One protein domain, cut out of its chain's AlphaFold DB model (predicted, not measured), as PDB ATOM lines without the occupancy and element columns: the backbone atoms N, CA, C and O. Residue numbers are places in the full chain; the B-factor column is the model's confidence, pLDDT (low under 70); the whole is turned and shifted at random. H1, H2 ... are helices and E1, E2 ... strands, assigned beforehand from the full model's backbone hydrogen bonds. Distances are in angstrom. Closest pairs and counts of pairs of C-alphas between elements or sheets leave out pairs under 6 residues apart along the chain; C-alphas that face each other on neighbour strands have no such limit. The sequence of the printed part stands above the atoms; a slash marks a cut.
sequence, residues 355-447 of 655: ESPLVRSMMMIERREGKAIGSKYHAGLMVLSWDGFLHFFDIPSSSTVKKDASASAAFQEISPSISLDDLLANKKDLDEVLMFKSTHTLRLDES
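What this domain is: This is residues 355 to 447 of the 655 residues of an uncharacterized protein of Ectocarpus siliculosus (UniProt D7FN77). A twisted sheet of four antiparallel strands, with the short helix H1 packed over one face, sends out a long arm of residues 415 to 439 that holds the small helices H2 and H3. The arm goes out beyond H1 and folds back, and E4 then adds the last strand to the sheet beside E3; the tip of the loop between E1 and E2, residues 370 to 375, sticks out elsewhere. The printed part has 93 residues, with three named helices and four named strands in the order E1, E2, E3, H1, H2, H3, E4, and its class is mixed, helices and strands. The sheet's order is E1, E2, E3, E4. The whole is loose, with a radius of gyration of the C-alphas of 15.5 A and spans of 49 by 37 by 23 A.

Where its parts are: E1, residues 359 to 368, begins at C-alpha 359 (34.554, -27.384, -5.107), is 24.7 A long and bends by 54 degrees at residue 364. E2, residues 377 to 385, is 24.4 A long, and E3, residues 389 to 394, is 16.4 A long. H1 is residues 407 to 414, 10.3 A long. H2, residues 420 to 425, is 8.5 A long, and H3, residues 430 to 434, is 6.4 A long. E4, residues 440 to 443, is 10.4 A long and ends at C-alpha 443 (35.994, -40.854, -10.638).

How they stand to each other: E1, E2 and E3 form a meander, each strand the antiparallel neighbour of the one before. E1 and E2 are a hairpin, with N 363 and O 382 2.9 A apart, within hydrogen-bond range. E2 and E3 are a hairpin too, with N 391 and O 383 2.8 A apart, within range. E4 is antiparallel to E3 at 170 degrees, with N 390 and O 442 2.8 A apart, within range. E1 and E4 are the edge strands. H1 is on the sheet at a height of 8.9 A, only just over E1 and E2, with 3 of its C-alphas falling on each. On the local plane it runs slantwise to the strands, at 56 degrees to E1. The closest C-alphas of H1 and E1 are those of Ala 407 and Met 364, 6.4 A apart. H2 and H3 are not on the sheet. They are close but not clearly touching, their closest C-alphas, those of Leu 423 and Leu 430, being 7.8 A apart. H1 and H2 are apart. In H1, H2 and H3 every O i to N i+4 pair is within hydrogen-bond range.

The domain as a whole: The C-alphas of Ala 425 and Ser 447, the two farthest apart, are 50.4 A from each other. The printed part has no cut. The link from E3 to H1, 12 residues, is long. Residues 424 to 429 stand free, as do residues 370 to 375. The mean pLDDT of the printed part is 72.1, and 34 residues are under 70, among them residues 423 to 441.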
ATOM      1  N   GLU A 355      30.203 -22.536  -1.365       67.56
ATOM      2  CA  GLU A 355      31.360 -21.673  -1.091       67.56
ATOM      3  C   GLU A 355      32.548 -22.487  -0.532       67.56
ATOM      4  O   GLU A 355      33.598 -21.934  -0.206       67.56
ATOM      5  N   SER A 356      32.397 -23.816  -0.434       56.94
ATOM      6  CA  SER A 356      33.431 -24.748   0.016       56.94
ATOM      7  C   SER A 356      34.666 -24.757  -0.901       56.94
ATOM      8  O   SER A 356      34.525 -24.958  -2.111       56.94
ATOM      9  N   PRO A 357      35.897 -24.667  -0.350       60.75
ATOM     10  CA  PRO A 357      37.138 -24.728  -1.131       60.75
ATOM     11  C   PRO A 357      37.390 -26.100  -1.782       60.75
ATOM     12  O   PRO A 357      38.290 -26.234  -2.609       60.75
ATOM     13  N   LEU A 358      36.598 -27.118  -1.421       62.56
ATOM     14  CA  LEU A 358      36.638 -28.457  -2.007       62.56
ATOM     15  C   LEU A 358      35.901 -28.539  -3.366       62.56
ATOM     16  O   LEU A 358      36.062 -29.528  -4.084       62.56
ATOM     17  N   VAL A 359      35.127 -27.512  -3.753       74.38
ATOM     18  CA  VAL A 359      34.554 -27.384  -5.107       74.38
ATOM     19  C   VAL A 359      35.638 -26.898  -6.071       74.38
ATOM     20  O   VAL A 359      36.137 -25.781  -5.948       74.38
ATOM     21  N   ARG A 360      35.980 -27.699  -7.087       72.56
ATOM     22  CA  ARG A 360      36.943 -27.303  -8.132       72.56
ATOM     23  C   ARG A 360      36.277 -26.586  -9.303       72.56
ATOM     24  O   ARG A 360      36.893 -25.717  -9.918       72.56
ATOM     25  N   SER A 361      35.052 -26.977  -9.648       78.31
ATOM     26  CA  SER A 361      34.206 -26.297 -10.633       78.31
ATOM     27  C   SER A 361      32.754 -26.749 -10.480       78.31
ATOM     28  O   SER A 361      32.499 -27.894 -10.114       78.31
ATOM     29  N   MET A 362      31.801 -25.882 -10.810       84.44
ATOM     30  CA  MET A 362      30.375 -26.210 -10.865       84.44
ATOM     31  C   MET A 362      29.739 -25.575 -12.103       84.44
ATOM     32  O   MET A 362      30.069 -24.447 -12.468       84.44
ATOM     33  N   MET A 363      28.851 -26.310 -12.771       87.06
ATOM     34  CA  MET A 363      28.231 -25.888 -14.025       87.06
ATOM     35  C   MET A 363      26.814 -26.451 -14.161       87.06
ATOM     36  O   MET A 363      26.576 -27.635 -13.937       87.06
ATOM     37  N   MET A 364      25.889 -25.605 -14.609       86.44
ATOM     38  CA  MET A 364      24.559 -26.030 -15.042       86.44
ATOM     39  C   MET A 364      24.630 -26.706 -16.412       86.44
ATOM     40  O   MET A 364      25.190 -26.161 -17.368       86.44
ATOM     41  N   ILE A 365      24.040 -27.893 -16.516       86.62
ATOM     42  CA  ILE A 365      23.978 -28.695 -17.739       86.62
ATOM     43  C   ILE A 365      22.526 -28.999 -18.123       86.62
ATOM     44  O   ILE A 365      21.608 -28.879 -17.314       86.62
ATOM     45  N   GLU A 366      22.320 -29.431 -19.365       88.12
ATOM     46  CA  GLU A 366      21.052 -30.014 -19.812       88.12
ATOM     47  C   GLU A 366      21.255 -31.505 -20.073       88.12
ATOM     48  O   GLU A 366      22.013 -31.897 -20.967       88.12
ATOM     49  N   ARG A 367      20.571 -32.344 -19.298       82.25
ATOM     50  CA  ARG A 367      20.626 -33.800 -19.411       82.25
ATOM     51  C   ARG A 367      19.405 -34.305 -20.167       82.25
ATOM     52  O   ARG A 367      18.274 -33.965 -19.840       82.25
ATOM     53  N   ARG A 368      19.626 -35.149 -21.175       83.38
ATOM     54  CA  ARG A 368      18.558 -35.714 -22.005       83.38
ATOM     55  C   ARG A 368      18.020 -37.021 -21.422       83.38
ATOM     56  O   ARG A 368      18.781 -37.963 -21.198       83.38
ATOM     57  N   GLU A 369      16.709 -37.092 -21.228       78.25
ATOM     58  CA  GLU A 369      16.003 -38.217 -20.611       78.25
ATOM     59  C   GLU A 369      15.819 -39.387 -21.599       78.25
ATOM     60  O   GLU A 369      14.758 -39.613 -22.179       78.25
ATOM     61  N   GLY A 370      16.896 -40.136 -21.832       75.81
ATOM     62  CA  GLY A 370      16.884 -41.338 -22.666       75.81
ATOM     63  C   GLY A 370      17.197 -41.104 -24.151       75.81
ATOM     64  O   GLY A 370      17.346 -39.980 -24.631       75.81
ATOM     65  N   LYS A 371      17.349 -42.212 -24.890       74.75
ATOM     66  CA  LYS A 371      18.000 -42.248 -26.218       74.75
ATOM     67  C   LYS A 371      17.123 -41.763 -27.392       74.75
ATOM     68  O   LYS A 371      17.667 -41.365 -28.421       74.75
ATOM     69  N   ALA A 372      15.792 -41.806 -27.274       79.25
ATOM     70  CA  ALA A 372      14.861 -41.583 -28.391       79.25
ATOM     71  C   ALA A 372      14.901 -40.145 -28.945       79.25
ATOM     72  O   ALA A 372      15.039 -39.186 -28.189       79.25
ATOM     73  N   ILE A 373      14.779 -39.962 -30.265       70.81
ATOM     74  CA  ILE A 373      14.726 -38.628 -30.890       70.81
ATOM     75  C   ILE A 373      13.402 -37.960 -30.494       70.81
ATOM     76  O   ILE A 373      12.346 -38.378 -30.952       70.81
ATOM     77  N   GLY A 374      13.476 -36.960 -29.609       79.50
ATOM     78  CA  GLY A 374      12.312 -36.332 -28.968       79.50
ATOM     79  C   GLY A 374      12.253 -36.476 -27.441       79.50
ATOM     80  O   GLY A 374      11.348 -35.913 -26.833       79.50
ATOM     81  N   SER A 375      13.196 -37.181 -26.797       83.19
ATOM     82  CA  SER A 375      13.296 -37.174 -25.329       83.19
ATOM     83  C   SER A 375      13.538 -35.769 -24.768       83.19
ATOM     84  O   SER A 375      14.269 -34.965 -25.354       83.19
ATOM     85  N   LYS A 376      12.915 -35.488 -23.616       81.50
ATOM     86  CA  LYS A 376      13.019 -34.204 -22.916       81.50
ATOM     87  C   LYS A 376      14.449 -33.955 -22.435       81.50
ATOM     88  O   LYS A 376      15.208 -34.892 -22.188       81.50
ATOM     89  N   TYR A 377      14.791 -32.682 -22.287       80.81
ATOM     90  CA  TYR A 377      15.986 -32.243 -21.578       80.81
ATOM     91  C   TYR A 377      15.555 -31.676 -20.225       80.81
ATOM     92  O   TYR A 377      14.652 -30.841 -20.181       80.81
ATOM     93  N   HIS A 378      16.200 -32.125 -19.154       83.75
ATOM     94  CA  HIS A 378      16.064 -31.569 -17.807       83.75
ATOM     95  C   HIS A 378      17.317 -30.768 -17.464       83.75
ATOM     96  O   HIS A 378      18.410 -31.074 -17.952       83.75
ATOM     97  N   ALA A 379      17.170 -29.746 -16.624       85.06
ATOM     98  CA  ALA A 379      18.320 -29.079 -16.036       85.06
ATOM     99  C   ALA A 379      18.992 -30.013 -15.013       85.06
ATOM    100  O   ALA A 379      18.332 -30.805 -14.341       85.06
ATOM    101  N   GLY A 380      20.312 -29.924 -14.897       85.31
ATOM    102  CA  GLY A 380      21.076 -30.637 -13.880       85.31
ATOM    103  C   GLY A 380      22.260 -29.804 -13.416       85.31
ATOM    104  O   GLY A 380      22.851 -29.066 -14.207       85.31
ATOM    105  N   LEU A 381      22.616 -29.933 -12.143       86.25
ATOM    106  CA  LEU A 381      23.832 -29.352 -11.595       86.25
ATOM    107  C   LEU A 381      24.959 -30.384 -11.692       86.25
ATOM    108  O   LEU A 381      24.854 -31.492 -11.164       86.25
ATOM    109  N   MET A 382      26.043 -30.018 -12.372       86.31
ATOM    110  CA  MET A 382      27.271 -30.803 -12.435       86.31
ATOM    111  C   MET A 382      28.325 -30.158 -11.535       86.31
ATOM    112  O   MET A 382      28.596 -28.962 -11.673       86.31
ATOM    113  N   VAL A 383      28.941 -30.936 -10.643       83.94
ATOM    114  CA  VAL A 383      30.020 -30.455  -9.761       83.94
ATOM    115  C   VAL A 383      31.247 -31.345  -9.909       83.94
ATOM    116  O   VAL A 383      31.145 -32.566  -9.835       83.94
ATOM    117  N   LEU A 384      32.401 -30.721 -10.131       77.94
ATOM    118  CA  LEU A 384      33.720 -31.345 -10.117       77.94
ATOM    119  C   LEU A 384      34.363 -31.058  -8.755       77.94
ATOM    120  O   LEU A 384      34.603 -29.892  -8.420       77.94
ATOM    121  N   SER A 385      34.650 -32.108  -7.991       76.25
ATOM    122  CA  SER A 385      35.356 -32.018  -6.714       76.25
ATOM    123  C   SER A 385      36.853 -31.735  -6.914       76.25
ATOM    124  O   SER A 385      37.404 -31.827  -8.020       76.25
ATOM    125  N   TRP A 386      37.545 -31.372  -5.836       70.62
ATOM    126  CA  TRP A 386      38.994 -31.174  -5.861       70.62
ATOM    127  C   TRP A 386      39.781 -32.485  -6.022       70.62
ATOM    128  O   TRP A 386      40.773 -32.502  -6.752       70.62
ATOM    129  N   ASP A 387      39.292 -33.581  -5.435       63.62
ATOM    130  CA  ASP A 387      39.850 -34.941  -5.503       63.62
ATOM    131  C   ASP A 387      39.472 -35.725  -6.782       63.62
ATOM    132  O   ASP A 387      39.794 -36.905  -6.914       63.62
ATOM    133  N   GLY A 388      38.879 -35.053  -7.777       70.50
ATOM    134  CA  GLY A 388      38.765 -35.559  -9.150       70.50
ATOM    135  C   GLY A 388      37.504 -36.369  -9.453       70.50
ATOM    136  O   GLY A 388      37.443 -37.038 -10.489       70.50
ATOM    137  N   PHE A 389      36.491 -36.304  -8.595       73.62
ATOM    138  CA  PHE A 389      35.174 -36.865  -8.872       73.62
ATOM    139  C   PHE A 389      34.260 -35.845  -9.558       73.62
ATOM    140  O   PHE A 389      34.368 -34.632  -9.375       73.62
ATOM    141  N   LEU A 390      33.344 -36.355 -10.378       78.44
ATOM    142  CA  LEU A 390      32.351 -35.588 -11.115       78.44
ATOM    143  C   LEU A 390      30.950 -36.087 -10.747       78.44
ATOM    144  O   LEU A 390      30.595 -37.234 -11.042       78.44
ATOM    145  N   HIS A 391      30.165 -35.218 -10.119       77.31
ATOM    146  CA  HIS A 391      28.804 -35.490  -9.661       77.31
ATOM    147  C   HIS A 391      27.772 -34.892 -10.603       77.31
ATOM    148  O   HIS A 391      27.968 -33.808 -11.157       77.31
ATOM    149  N   PHE A 392      26.637 -35.578 -10.706       84.06
ATOM    150  CA  PHE A 392      25.469 -35.134 -11.446       84.06
ATOM    151  C   PHE A 392      24.234 -35.183 -10.550       84.06
ATOM    152  O   PHE A 392      23.793 -36.257 -10.122       84.06
ATOM    153  N   PHE A 393      23.651 -34.016 -10.315       84.12
ATOM    154  CA  PHE A 393      22.391 -33.845  -9.608       84.12
ATOM    155  C   PHE A 393      21.326 -33.451 -10.631       84.12
ATOM    156  O   PHE A 393      21.404 -32.377 -11.231       84.12
ATOM    157  N   ASP A 394      20.362 -34.338 -10.873       85.25
ATOM    158  CA  ASP A 394      19.226 -34.034 -11.742       85.25
ATOM    159  C   ASP A 394      18.243 -33.148 -10.962       85.25
ATOM    160  O   ASP A 394      17.841 -33.501  -9.853       85.25
ATOM    161  N   ILE A 395      17.869 -31.994 -11.519       84.88
ATOM    162  CA  ILE A 395      16.949 -31.061 -10.857       84.88
ATOM    163  C   ILE A 395      15.511 -31.567 -11.069       84.88
ATOM    164  O   ILE A 395      15.182 -31.976 -12.190       84.88
ATOM    165  N   PRO A 396      14.630 -31.546 -10.046       82.31
ATOM    166  CA  PRO A 396      13.250 -32.000 -10.192       82.31
ATOM    167  C   PRO A 396      12.526 -31.297 -11.347       82.31
ATOM    168  O   PRO A 396      12.525 -30.072 -11.434       82.31
ATOM    169  N   SER A 397      11.836 -32.045 -12.213       79.12
ATOM    170  CA  SER A 397      11.137 -31.483 -13.387       79.12
ATOM    171  C   SER A 397       9.953 -30.558 -13.049       79.12
ATOM    172  O   SER A 397       9.350 -29.982 -13.953       79.12
ATOM    173  N   SER A 398       9.598 -30.446 -11.768       80.19
ATOM    174  CA  SER A 398       8.648 -29.480 -11.201       80.19
ATOM    175  C   SER A 398       9.277 -28.120 -10.867       80.19
ATOM    176  O   SER A 398       8.549 -27.185 -10.546       80.19
ATOM    177  N   SER A 399      10.607 -28.017 -10.907       80.69
ATOM    178  CA  SER A 399      11.367 -26.817 -10.568       80.69
ATOM    179  C   SER A 399      11.138 -25.671 -11.556       80.69
ATOM    180  O   SER A 399      10.916 -25.878 -12.752       80.69
ATOM    181  N   THR A 400      11.270 -24.436 -11.064       81.88
ATOM    182  CA  THR A 400      11.331 -23.240 -11.925       81.88
ATOM    183  C   THR A 400      12.745 -22.933 -12.438       81.88
ATOM    184  O   THR A 400      12.912 -22.097 -13.334       81.88
ATOM    185  N   VAL A 401      13.763 -23.622 -11.906       81.69
ATOM    186  CA  VAL A 401      15.183 -23.431 -12.218       81.69
ATOM    187  C   VAL A 401      15.478 -23.862 -13.656       81.69
ATOM    188  O   VAL A 401      15.332 -25.019 -14.047       81.69
ATOM    189  N   LYS A 402      15.947 -22.905 -14.459       80.56
ATOM    190  CA  LYS A 402      16.405 -23.126 -15.837       80.56
ATOM    191  C   LYS A 402      17.918 -23.319 -15.874       80.56
ATOM    192  O   LYS A 402      18.622 -22.935 -14.947       80.56
ATOM    193  N   LYS A 403      18.426 -23.832 -16.997       78.06
ATOM    194  CA  LYS A 403      19.864 -23.962 -17.289       78.06
ATOM    195  C   LYS A 403      20.678 -22.699 -16.973       78.06
ATOM    196  O   LYS A 403      21.787 -22.805 -16.468       78.06
ATOM    197  N   ASP A 404      20.125 -21.525 -17.264       79.88
ATOM    198  CA  ASP A 404      20.817 -20.237 -17.127       79.88
ATOM    199  C   ASP A 404      20.782 -19.669 -15.690       79.88
ATOM    200  O   ASP A 404      21.207 -18.539 -15.455       79.88
ATOM    201  N   ALA A 405      20.250 -20.426 -14.722       81.12
ATOM    202  CA  ALA A 405      20.260 -20.066 -13.307       81.12
ATOM    203  C   ALA A 405      21.653 -20.229 -12.670       81.12
ATOM    204  O   ALA A 405      22.544 -20.890 -13.205       81.12
ATOM    205  N   SER A 406      21.840 -19.651 -11.481       84.62
ATOM    206  CA  SER A 406      23.056 -19.882 -10.699       84.62
ATOM    207  C   SER A 406      23.071 -21.299 -10.116       84.62
ATOM    208  O   SER A 406      22.034 -21.848  -9.742       84.62
ATOM    209  N   ALA A 407      24.270 -21.868  -9.958       75.25
ATOM    210  CA  ALA A 407      24.450 -23.155  -9.286       75.25
ATOM    211  C   ALA A 407      23.893 -23.156  -7.847       75.25
ATOM    212  O   ALA A 407      23.437 -24.192  -7.379       75.25
ATOM    213  N   SER A 408      23.869 -21.997  -7.174       75.44
ATOM    214  CA  SER A 408      23.281 -21.832  -5.836       75.44
ATOM    215  C   SER A 408      21.758 -21.970  -5.837       75.44
ATOM    216  O   SER A 408      21.227 -22.774  -5.077       75.44
ATOM    217  N   ALA A 409      21.061 -21.293  -6.759       77.38
ATOM    218  CA  ALA A 409      19.612 -21.457  -6.913       77.38
ATOM    219  C   ALA A 409      19.238 -22.894  -7.322       77.38
ATOM    220  O   ALA A 409      18.235 -23.431  -6.866       77.38
ATOM    221  N   ALA A 410      20.071 -23.544  -8.143       79.56
ATOM    222  CA  ALA A 410      19.889 -24.948  -8.494       79.56
ATOM    223  C   ALA A 410      20.095 -25.896  -7.303       79.56
ATOM    224  O   ALA A 410      19.286 -26.793  -7.100       79.56
ATOM    225  N   PHE A 411      21.147 -25.695  -6.503       78.12
ATOM    226  CA  PHE A 411      21.434 -26.523  -5.330       78.12
ATOM    227  C   PHE A 411      20.336 -26.399  -4.267       78.12
ATOM    228  O   PHE A 411      19.921 -27.416  -3.724       78.12
ATOM    229  N   GLN A 412      19.801 -25.194  -4.041       74.25
ATOM    230  CA  GLN A 412      18.662 -24.971  -3.138       74.25
ATOM    231  C   GLN A 412      17.412 -25.781  -3.524       74.25
ATOM    232  O   GLN A 412      16.696 -26.222  -2.634       74.25
ATOM    233  N   GLU A 413      17.171 -26.027  -4.817       79.25
ATOM    234  CA  GLU A 413      16.032 -26.836  -5.286       79.25
ATOM    235  C   GLU A 413      16.357 -28.341  -5.437       79.25
ATOM    236  O   GLU A 413      15.469 -29.157  -5.687       79.25
ATOM    237  N   ILE A 414      17.631 -28.723  -5.284       77.62
ATOM    238  CA  ILE A 414      18.081 -30.120  -5.144       77.62
ATOM    239  C   ILE A 414      18.063 -30.535  -3.662       77.62
ATOM    240  O   ILE A 414      17.819 -31.704  -3.357       77.62
ATOM    241  N   SER A 415      18.300 -29.598  -2.738       69.38
ATOM    242  CA  SER A 415      18.126 -29.812  -1.300       69.38
ATOM    243  C   SER A 415      16.671 -30.209  -0.990       69.38
ATOM    244  O   SER A 415      15.744 -29.489  -1.364       69.38
ATOM    245  N   PRO A 416      16.436 -31.351  -0.321       64.94
ATOM    246  CA  PRO A 416      15.088 -31.848  -0.064       64.94
ATOM    247  C   PRO A 416      14.351 -30.944   0.932       64.94
ATOM    248  O   PRO A 416      14.773 -30.780   2.075       64.94
ATOM    249  N   SER A 417      13.228 -30.361   0.510       61.81
ATOM    250  CA  SER A 417      12.433 -29.480   1.366       61.81
ATOM    251  C   SER A 417      11.761 -30.260   2.499       61.81
ATOM    252  O   SER A 417      10.957 -31.169   2.284       61.81
ATOM    253  N   ILE A 418      12.096 -29.901   3.737       62.56
ATOM    254  CA  ILE A 418      11.590 -30.586   4.925       62.56
ATOM    255  C   ILE A 418      10.194 -30.067   5.280       62.56
ATOM    256  O   ILE A 418      10.019 -28.911   5.660       62.56
ATOM    257  N   SER A 419       9.197 -30.952   5.216       71.56
ATOM    258  CA  SER A 419       7.877 -30.692   5.793       71.56
ATOM    259  C   SER A 419       7.903 -30.880   7.311       71.56
ATOM    260  O   SER A 419       8.362 -31.912   7.807       71.56
ATOM    261  N   LEU A 420       7.339 -29.919   8.050       66.94
ATOM    262  CA  LEU A 420       7.128 -30.030   9.498       66.94
ATOM    263  C   LEU A 420       6.287 -31.272   9.849       66.94
ATOM    264  O   LEU A 420       6.567 -31.943  10.840       66.94
ATOM    265  N   ASP A 421       5.309 -31.625   9.011       71.00
ATOM    266  CA  ASP A 421       4.469 -32.806   9.229       71.00
ATOM    267  C   ASP A 421       5.269 -34.109   9.104       71.00
ATOM    268  O   ASP A 421       5.037 -35.039   9.872       71.00
ATOM    269  N   ASP A 422       6.258 -34.182   8.204       70.88
ATOM    270  CA  ASP A 422       7.147 -35.348   8.100       70.88
ATOM    271  C   ASP A 422       8.097 -35.455   9.311       70.88
ATOM    272  O   ASP A 422       8.356 -36.566   9.785       70.88
ATOM    273  N   LEU A 423       8.561 -34.320   9.859       65.62
ATOM    274  CA  LEU A 423       9.366 -34.274  11.092       65.62
ATOM    275  C   LEU A 423       8.588 -34.705  12.344       65.62
ATOM    276  O   LEU A 423       9.167 -35.312  13.248       65.62
ATOM    277  N   LEU A 424       7.302 -34.351  12.426       68.50
ATOM    278  CA  LEU A 424       6.446 -34.635  13.583       68.50
ATOM    279  C   LEU A 424       5.776 -36.013  13.493       68.50
ATOM    280  O   LEU A 424       5.595 -36.676  14.513       68.50
ATOM    281  N   ALA A 425       5.432 -36.481  12.289       66.56
ATOM    282  CA  ALA A 425       4.752 -37.762  12.096       66.56
ATOM    283  C   ALA A 425       5.633 -38.981  12.409       66.56
ATOM    284  O   ALA A 425       5.084 -40.058  12.648       66.56
ATOM    285  N   ASN A 426       6.967 -38.824  12.403       58.00
ATOM    286  CA  ASN A 426       7.945 -39.843  12.815       58.00
ATOM    287  C   ASN A 426       7.778 -41.190  12.057       58.00
ATOM    288  O   ASN A 426       7.950 -42.269  12.622       58.00
ATOM    289  N   LYS A 427       7.340 -41.115  10.786       46.53
ATOM    290  CA  LYS A 427       6.726 -42.222  10.012       46.53
ATOM    291  C   LYS A 427       7.383 -42.554   8.668       46.53
ATOM    292  O   LYS A 427       6.958 -43.506   8.017       46.53
ATOM    293  N   LYS A 428       8.388 -41.788   8.247       51.41
ATOM    294  CA  LYS A 428       9.281 -42.119   7.127       51.41
ATOM    295  C   LYS A 428      10.661 -42.448   7.683       51.41
ATOM    296  O   LYS A 428      11.022 -41.939   8.746       51.41
ATOM    297  N   ASP A 429      11.456 -43.188   6.916       55.62
ATOM    298  CA  ASP A 429      12.907 -43.156   7.076       55.62
ATOM    299  C   ASP A 429      13.391 -41.738   6.752       55.62
ATOM    300  O   ASP A 429      13.633 -41.367   5.606       55.62
ATOM    301  N   LEU A 430      13.503 -40.920   7.797       54.19
ATOM    302  CA  LEU A 430      13.982 -39.535   7.748       54.19
ATOM    303  C   LEU A 430      15.461 -39.482   7.286       54.19
ATOM    304  O   LEU A 430      15.968 -38.447   6.864       54.19
ATOM    305  N   ASP A 431      16.127 -40.641   7.277       53.69
ATOM    306  CA  ASP A 431      17.400 -40.939   6.618       53.69
ATOM    307  C   ASP A 431      17.309 -40.746   5.092       53.69
ATOM    308  O   ASP A 431      18.192 -40.127   4.507       53.69
ATOM    309  N   GLU A 432      16.226 -41.181   4.432       56.00
ATOM    310  CA  GLU A 432      16.020 -40.924   2.997       56.00
ATOM    311  C   GLU A 432      15.785 -39.443   2.686       56.00
ATOM    312  O   GLU A 432      16.070 -39.020   1.564       56.00
ATOM    313  N   VAL A 433      15.264 -38.685   3.658       50.62
ATOM    314  CA  VAL A 433      14.955 -37.252   3.538       50.62
ATOM    315  C   VAL A 433      16.205 -36.391   3.724       50.62
ATOM    316  O   VAL A 433      16.316 -35.369   3.069       50.62
ATOM    317  N   LEU A 434      17.162 -36.793   4.568       48.38
ATOM    318  CA  LEU A 434      18.398 -36.029   4.806       48.38
ATOM    319  C   LEU A 434      19.585 -36.456   3.922       48.38
ATOM    320  O   LEU A 434      20.574 -35.730   3.830       48.38
ATOM    321  N   MET A 435      19.521 -37.622   3.275       53.75
ATOM    322  CA  MET A 435      20.598 -38.119   2.410       53.75
ATOM    323  C   MET A 435      20.598 -37.415   1.047       53.75
ATOM    324  O   MET A 435      19.780 -37.710   0.173       53.75
ATOM    325  N   PHE A 436      21.574 -36.528   0.837       54.81
ATOM    326  CA  PHE A 436      21.774 -35.784  -0.410       54.81
ATOM    327  C   PHE A 436      22.209 -36.712  -1.567       54.81
ATOM    328  O   PHE A 436      23.391 -36.967  -1.787       54.81
ATOM    329  N   LYS A 437      21.248 -37.278  -2.303       60.00
ATOM    330  CA  LYS A 437      21.491 -38.310  -3.329       60.00
ATOM    331  C   LYS A 437      22.034 -37.723  -4.643       60.00
ATOM    332  O   LYS A 437      21.270 -37.299  -5.507       60.00
ATOM    333  N   SER A 438      23.355 -37.796  -4.842       50.53
ATOM    334  CA  SER A 438      23.961 -37.710  -6.186       50.53
ATOM    335  C   SER A 438      23.344 -38.780  -7.091       50.53
ATOM    336  O   SER A 438      23.276 -39.948  -6.705       50.53
ATOM    337  N   THR A 439      22.898 -38.413  -8.297       61.41
ATOM    338  CA  THR A 439      22.280 -39.396  -9.202       61.41
ATOM    339  C   THR A 439      23.344 -40.268  -9.858       61.41
ATOM    340  O   THR A 439      23.174 -41.486  -9.944       61.41
ATOM    341  N   HIS A 440      24.452 -39.667 -10.307       68.44
ATOM    342  CA  HIS A 440      25.625 -40.331 -10.877       68.44
ATOM    343  C   HIS A 440      26.897 -39.655 -10.339       68.44
ATOM    344  O   HIS A 440      27.018 -38.433 -10.397       68.44
ATOM    345  N   THR A 441      27.869 -40.453  -9.898       66.19
ATOM    346  CA  THR A 441      29.221 -40.002  -9.525       66.19
ATOM    347  C   THR A 441      30.241 -40.774 -10.365       66.19
ATOM    348  O   THR A 441      30.137 -41.995 -10.490       66.19
ATOM    349  N   LEU A 442      31.220 -40.079 -10.950       72.38
ATOM    350  CA  LEU A 442      32.307 -40.659 -11.747       72.38
ATOM    351  C   LEU A 442      33.662 -40.221 -11.185       72.38
ATOM    352  O   LEU A 442      33.875 -39.032 -10.987       72.38
ATOM    353  N   ARG A 443      34.594 -41.157 -10.982       68.38
ATOM    354  CA  ARG A 443      35.994 -40.854 -10.638       68.38
ATOM    355  C   ARG A 443      36.813 -40.677 -11.917       68.38
ATOM    356  O   ARG A 443      36.699 -41.506 -12.821       68.38
ATOM    357  N   LEU A 444      37.627 -39.627 -12.000       67.75
ATOM    358  CA  LEU A 444      38.546 -39.396 -13.116       67.75
ATOM    359  C   LEU A 444      39.964 -39.831 -12.723       67.75
ATOM    360  O   LEU A 444      40.654 -39.124 -11.994       67.75
ATOM    361  N   ASP A 445      40.408 -40.988 -13.217       60.12
ATOM    362  CA  ASP A 445      41.791 -41.437 -13.018       60.12
ATOM    363  C   ASP A 445      42.761 -40.588 -13.858       60.12
ATOM    364  O   ASP A 445      42.509 -40.317 -15.036       60.12
ATOM    365  N   GLU A 446      43.908 -40.219 -13.282       43.41
ATOM    366  CA  GLU A 446      44.854 -39.231 -13.838       43.41
ATOM    367  C   GLU A 446      45.442 -39.602 -15.214       43.41
ATOM    368  O   GLU A 446      45.919 -38.740 -15.950       43.41
ATOM    369  N   SER A 447      45.348 -40.876 -15.611       41.50
ATOM    370  CA  SER A 447      45.729 -41.350 -16.950       41.50
ATOM    371  C   SER A 447      44.737 -40.974 -18.069       41.50
ATOM    372  O   SER A 447      45.022 -41.212 -19.244       41.50
TER     373      SER A 447